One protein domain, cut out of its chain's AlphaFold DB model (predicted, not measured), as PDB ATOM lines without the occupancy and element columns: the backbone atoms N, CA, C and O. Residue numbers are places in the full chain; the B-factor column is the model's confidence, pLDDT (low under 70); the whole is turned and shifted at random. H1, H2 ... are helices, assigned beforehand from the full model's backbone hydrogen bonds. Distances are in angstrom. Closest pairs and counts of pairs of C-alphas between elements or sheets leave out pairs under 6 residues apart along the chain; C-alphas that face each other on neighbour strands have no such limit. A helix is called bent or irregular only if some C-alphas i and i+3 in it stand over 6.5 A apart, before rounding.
ATOM      1  N   ASP A 153     -20.816 -10.752 166.586       55.06
ATOM      2  CA  ASP A 153     -21.048  -9.846 165.469       55.06
ATOM      3  C   ASP A 153     -20.100  -8.646 165.445       55.06
ATOM      4  O   ASP A 153     -20.341  -7.723 164.690       55.06
ATOM      5  N   VAL A 154     -19.009  -8.590 166.220       61.53
ATOM      6  CA  VAL A 154     -18.041  -7.485 166.042       61.53
ATOM      7  C   VAL A 154     -17.446  -7.492 164.632       61.53
ATOM      8  O   VAL A 154     -17.514  -6.447 163.991       61.53
ATOM      9  N   PRO A 155     -16.973  -8.626 164.081       59.69
ATOM     10  CA  PRO A 155     -16.604  -8.699 162.671       59.69
ATOM     11  C   PRO A 155     -17.784  -8.365 161.753       59.69
ATOM     12  O   PRO A 155     -17.643  -7.510 160.894       59.69
ATOM     13  N   THR A 156     -18.975  -8.926 161.985       64.38
ATOM     14  CA  THR A 156     -20.174  -8.667 161.164       64.38
ATOM     15  C   THR A 156     -20.608  -7.199 161.174       64.38
ATOM     16  O   THR A 156     -20.970  -6.648 160.139       64.38
ATOM     17  N   LEU A 157     -20.571  -6.533 162.326       69.56
ATOM     18  CA  LEU A 157     -20.891  -5.120 162.524       69.56
ATOM     19  C   LEU A 157     -19.814  -4.256 161.892       69.56
ATOM     20  O   LEU A 157     -20.139  -3.305 161.185       69.56
ATOM     21  N   PHE A 158     -18.545  -4.590 162.109       75.19
ATOM     22  CA  PHE A 158     -17.452  -3.863 161.489       75.19
ATOM     23  C   PHE A 158     -17.529  -4.011 159.971       75.19
ATOM     24  O   PHE A 158     -17.474  -3.001 159.291       75.19
ATOM     25  N   THR A 159     -17.834  -5.189 159.433       74.88
ATOM     26  CA  THR A 159     -18.086  -5.389 158.003       74.88
ATOM     27  C   THR A 159     -19.323  -4.647 157.507       74.88
ATOM     28  O   THR A 159     -19.273  -3.932 156.505       74.88
ATOM     29  N   LYS A 160     -20.440  -4.708 158.240       78.75
ATOM     30  CA  LYS A 160     -21.681  -3.982 157.918       78.75
ATOM     31  C   LYS A 160     -21.458  -2.473 157.825       78.75
ATOM     32  O   LYS A 160     -22.086  -1.814 156.992       78.75
ATOM     33  N   TYR A 161     -20.584  -1.931 158.672       81.38
ATOM     34  CA  TYR A 161     -20.256  -0.509 158.722       81.38
ATOM     35  C   TYR A 161     -18.916  -0.154 158.060       81.38
ATOM     36  O   TYR A 161     -18.540   1.012 158.086       81.38
ATOM     37  N   ARG A 162     -18.233  -1.102 157.405       81.38
ATOM     38  CA  ARG A 162     -16.917  -0.915 156.762       81.38
ATOM     39  C   ARG A 162     -15.831  -0.353 157.696       81.38
ATOM     40  O   ARG A 162     -15.142   0.614 157.374       81.38
ATOM     41  N   LEU A 163     -15.743  -0.908 158.898       81.75
ATOM     42  CA  LEU A 163     -14.833  -0.515 159.974       81.75
ATOM     43  C   LEU A 163     -13.693  -1.525 160.182       81.75
ATOM     44  O   LEU A 163     -12.956  -1.395 161.154       81.75
ATOM     45  N   GLU A 164     -13.517  -2.519 159.309       79.25
ATOM     46  CA  GLU A 164     -12.577  -3.638 159.492       79.25
ATOM     47  C   GLU A 164     -11.135  -3.175 159.738       79.25
ATOM     48  O   GLU A 164     -10.426  -3.777 160.540       79.25
ATOM     49  N   GLN A 165     -10.737  -2.043 159.147       78.81
ATOM     50  CA  GLN A 165      -9.430  -1.414 159.370       78.81
ATOM     51  C   GLN A 165      -9.110  -1.169 160.855       78.81
ATOM     52  O   GLN A 165      -7.958  -1.286 161.264       78.81
ATOM     53  N   TYR A 166     -10.119  -0.886 161.684       76.88
ATOM     54  CA  TYR A 166      -9.933  -0.655 163.117       76.88
ATOM     55  C   TYR A 166      -9.719  -1.957 163.899       76.88
ATOM     56  O   TYR A 166      -9.068  -1.936 164.942       76.88
ATOM     57  N   LEU A 167     -10.226  -3.092 163.398       71.06
ATOM     58  CA  LEU A 167      -9.904  -4.411 163.956       71.06
ATOM     59  C   LEU A 167      -8.474  -4.808 163.606       71.06
ATOM     60  O   LEU A 167      -7.758  -5.272 164.489       71.06
ATOM     61  N   THR A 168      -8.051  -4.578 162.361       71.00
ATOM     62  CA  THR A 168      -6.670  -4.823 161.923       71.00
ATOM     63  C   THR A 168      -5.686  -3.980 162.729       71.00
ATOM     64  O   THR A 168      -4.765  -4.522 163.335       71.00
ATOM     65  N   GLN A 169      -5.949  -2.675 162.850       71.31
ATOM     66  CA  GLN A 169      -5.129  -1.768 163.652       71.31
ATOM     67  C   GLN A 169      -5.051  -2.226 165.114       71.31
ATOM     68  O   GLN A 169      -3.961  -2.323 165.666       71.31
ATOM     69  N   TYR A 170      -6.183  -2.572 165.735       68.44
ATOM     70  CA  TYR A 170      -6.187  -3.074 167.110       68.44
ATOM     71  C   TYR A 170      -5.417  -4.394 167.259       68.44
ATOM     72  O   TYR A 170      -4.722  -4.602 168.257       68.44
ATOM     73  N   ALA A 171      -5.522  -5.296 166.280       63.12
ATOM     74  CA  ALA A 171      -4.806  -6.565 166.295       63.12
ATOM     75  C   ALA A 171      -3.282  -6.362 166.280       63.12
ATOM     76  O   ALA A 171      -2.588  -7.068 167.020       63.12
ATOM     77  N   GLU A 172      -2.800  -5.384 165.509       62.53
ATOM     78  CA  GLU A 172      -1.384  -5.031 165.354       62.53
ATOM     79  C   GLU A 172      -0.839  -4.219 166.537       62.53
ATOM     80  O   GLU A 172       0.194  -4.567 167.103       62.53
ATOM     81  N   THR A 173      -1.532  -3.156 166.948       69.75
ATOM     82  CA  THR A 173      -1.000  -2.185 167.918       69.75
ATOM     83  C   THR A 173      -1.435  -2.449 169.356       69.75
ATOM     84  O   THR A 173      -0.900  -1.835 170.276       69.75
ATOM     85  N   LYS A 174      -2.438  -3.315 169.568       63.69
ATOM     86  CA  LYS A 174      -3.140  -3.521 170.854       63.69
ATOM     87  C   LYS A 174      -3.734  -2.245 171.455       63.69
ATOM     88  O   LYS A 174      -4.126  -2.228 172.621       63.69
ATOM     89  N   THR A 175      -3.844  -1.183 170.664       59.38
ATOM     90  CA  THR A 175      -4.394   0.103 171.079       59.38
ATOM     91  C   THR A 175      -5.665   0.390 170.303       59.38
ATOM     92  O   THR A 175      -5.785   0.090 169.118       59.38
ATOM     93  N   PHE A 176      -6.649   0.952 170.998       72.50
ATOM     94  CA  PHE A 176      -7.911   1.366 170.403       72.50
ATOM     95  C   PHE A 176      -8.042   2.883 170.503       72.50
ATOM     96  O   PHE A 176      -7.496   3.499 171.422       72.50
ATOM     97  N   SER A 177      -8.759   3.501 169.563       74.19
ATOM     98  CA  SER A 177      -8.971   4.947 169.589       74.19
ATOM     99  C   SER A 177      -9.649   5.380 170.890       74.19
ATOM    100  O   SER A 177     -10.510   4.678 171.429       74.19
ATOM    101  N   ILE A 178      -9.300   6.571 171.377       79.12
ATOM    102  CA  ILE A 178      -9.943   7.143 172.562       79.12
ATOM    103  C   ILE A 178     -11.463   7.218 172.370       79.12
ATOM    104  O   ILE A 178     -11.953   7.522 171.279       79.12
ATOM    105  N   LYS A 179     -12.217   6.961 173.448       69.94
ATOM    106  CA  LYS A 179     -13.683   6.790 173.426       69.94
ATOM    107  C   LYS A 179     -14.408   7.888 172.640       69.94
ATOM    108  O   LYS A 179     -15.299   7.583 171.852       69.94
ATOM    109  N   LEU A 180     -14.021   9.150 172.829       70.44
ATOM    110  CA  LEU A 180     -14.645  10.287 172.149       70.44
ATOM    111  C   LEU A 180     -14.414  10.264 170.630       70.44
ATOM    112  O   LEU A 180     -15.364  10.432 169.865       70.44
ATOM    113  N   MET A 181     -13.178  10.011 170.187       73.50
ATOM    114  CA  MET A 181     -12.861   9.903 168.759       73.50
ATOM    115  C   MET A 181     -13.581   8.716 168.131       73.50
ATOM    116  O   MET A 181     -14.175   8.865 167.071       73.50
ATOM    117  N   TRP A 182     -13.611   7.573 168.817       80.44
ATOM    118  CA  TRP A 182     -14.327   6.394 168.337       80.44
ATOM    119  C   TRP A 182     -15.828   6.649 168.151       80.44
ATOM    120  O   TRP A 182     -16.391   6.309 167.111       80.44
ATOM    121  N   ILE A 183     -16.473   7.309 169.119       74.56
ATOM    122  CA  ILE A 183     -17.889   7.692 169.015       74.56
ATOM    123  C   ILE A 183     -18.119   8.600 167.803       74.56
ATOM    124  O   ILE A 183     -19.078   8.389 167.059       74.56
ATOM    125  N   ASN A 184     -17.253   9.592 167.586       77.31
ATOM    126  CA  ASN A 184     -17.372  10.509 166.450       77.31
ATOM    127  C   ASN A 184     -17.175   9.785 165.111       77.31
ATOM    128  O   ASN A 184     -17.959   9.996 164.184       77.31
ATOM    129  N   THR A 185     -16.198   8.880 165.030       83.19
ATOM    130  CA  THR A 185     -15.961   8.027 163.860       83.19
ATOM    131  C   THR A 185     -17.176   7.160 163.547       83.19
ATOM    132  O   THR A 185     -17.674   7.201 162.424       83.19
ATOM    133  N   ILE A 186     -17.717   6.433 164.536       81.88
ATOM    134  CA  ILE A 186     -18.919   5.608 164.346       81.88
ATOM    135  C   ILE A 186     -20.090   6.462 163.858       81.88
ATOM    136  O   ILE A 186     -20.740   6.109 162.874       81.88
ATOM    137  N   LYS A 187     -20.368   7.591 164.522       78.88
ATOM    138  CA  LYS A 187     -21.476   8.478 164.139       78.88
ATOM    139  C   LYS A 187     -21.330   8.959 162.698       78.88
ATOM    140  O   LYS A 187     -22.308   8.915 161.950       78.88
ATOM    141  N   SER A 188     -20.127   9.373 162.304       82.81
ATOM    142  CA  SER A 188     -19.830   9.819 160.941       82.81
ATOM    143  C   SER A 188     -20.079   8.706 159.917       82.81
ATOM    144  O   SER A 188     -20.824   8.897 158.953       82.81
ATOM    145  N   VAL A 189     -19.549   7.508 160.173       83.56
ATOM    146  CA  VAL A 189     -19.682   6.345 159.285       83.56
ATOM    147  C   VAL A 189     -21.138   5.903 159.138       83.56
ATOM    148  O   VAL A 189     -21.612   5.717 158.016       83.56
ATOM    149  N   ILE A 190     -21.883   5.794 160.243       82.19
ATOM    150  CA  ILE A 190     -23.309   5.438 160.213       82.19
ATOM    151  C   ILE A 190     -24.107   6.483 159.431       82.19
ATOM    152  O   ILE A 190     -24.922   6.120 158.581       82.19
ATOM    153  N   THR A 191     -23.855   7.772 159.677       79.00
ATOM    154  CA  THR A 191     -24.556   8.872 158.996       79.00
ATOM    155  C   THR A 191     -24.291   8.845 157.492       79.00
ATOM    156  O   THR A 191     -25.232   8.914 156.699       79.00
ATOM    157  N   SER A 192     -23.030   8.668 157.094       81.25
ATOM    158  CA  SER A 192     -22.622   8.574 155.689       81.25
ATOM    159  C   SER A 192     -23.239   7.357 154.989       81.25
ATOM    160  O   SER A 192     -23.819   7.474 153.908       81.25
TER     161      SER A 192
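This is residues 153 to 192 of the 283 residues of an uncharacterized protein of Mytilus coruscus (UniProt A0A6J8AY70). Three helices follow one another round an open loop with few contacts across it: H1 turns a corner into H2, residues 174 to 178 carry the chain over to H3, and H3 runs back until its last residues come near the end of H1. H2 and H3 make two separate sides of this loop, with H1 near the end where H3 finishes. The printed part has 40 residues with three named helices in the order H1, H2, H3 and no named strand, and its class is all helix. The whole is compact, with a radius of gyration of the C-alphas of 10.1 A, and the C-alphas span 28 by 23 by 14 A along their three main axes.

H1, residues 154 to 161, and H2, residues 164 to 173, only just touch, with 3 pairs of C-alphas within 8 A, and they touch only at the corner by their link. Their closest C-alphas are those of Phe 158 and Glu 164, 5.3 A apart. They run opposite ways at a steep tilt of 45 degrees, and their centres are 12.9 A apart. H2 is apart from H3, residues 179 to 192, although the two follow each other in the chain. H3 and H1 are close but not clearly touching, with 2 pairs of C-alphas within 8 A. The closest C-alphas of this pair are those of Tyr 161 and Ile 190, 6.8 A apart. H1 and H3 run the same way at a steep tilt of 46 degrees, with their centres 14.0 A apart. In H1, H2 and H3 every backbone O i to N i+4 pair is within hydrogen-bond range.

H1 runs from Val 154, with its C-alpha at (-18.041, -7.485, 166.042), to Tyr 161. H2 begins with the C-alpha of Glu 164 at (-12.577, -3.638, 159.492) and ends at Thr 173, 14.4 A from first to last C-alpha. H3, with 14 residues the longest helix, begins at Lys 179 and ends with the C-alpha of Ser 192 at (-22.622, 8.574, 155.689), 19.9 A from first to last C-alpha. No helix is bent.

The two C-alphas farthest apart are those of Glu 172 and Thr 191, at 27.8 A, and the first and last printed C-alphas, of Asp 153 and Ser 192, are 20.9 A apart. The printed part has no cut. The links from H1 to H2, with 2 residues between them, and from H2 to H3, with 5 residues between them, are both tight. The mean pLDDT of the printed part is 73.6. The pLDDT is under 70, low confidence, in 12 of the printed residues: residues 153 to 157, residues 170 to 175 and residue 179.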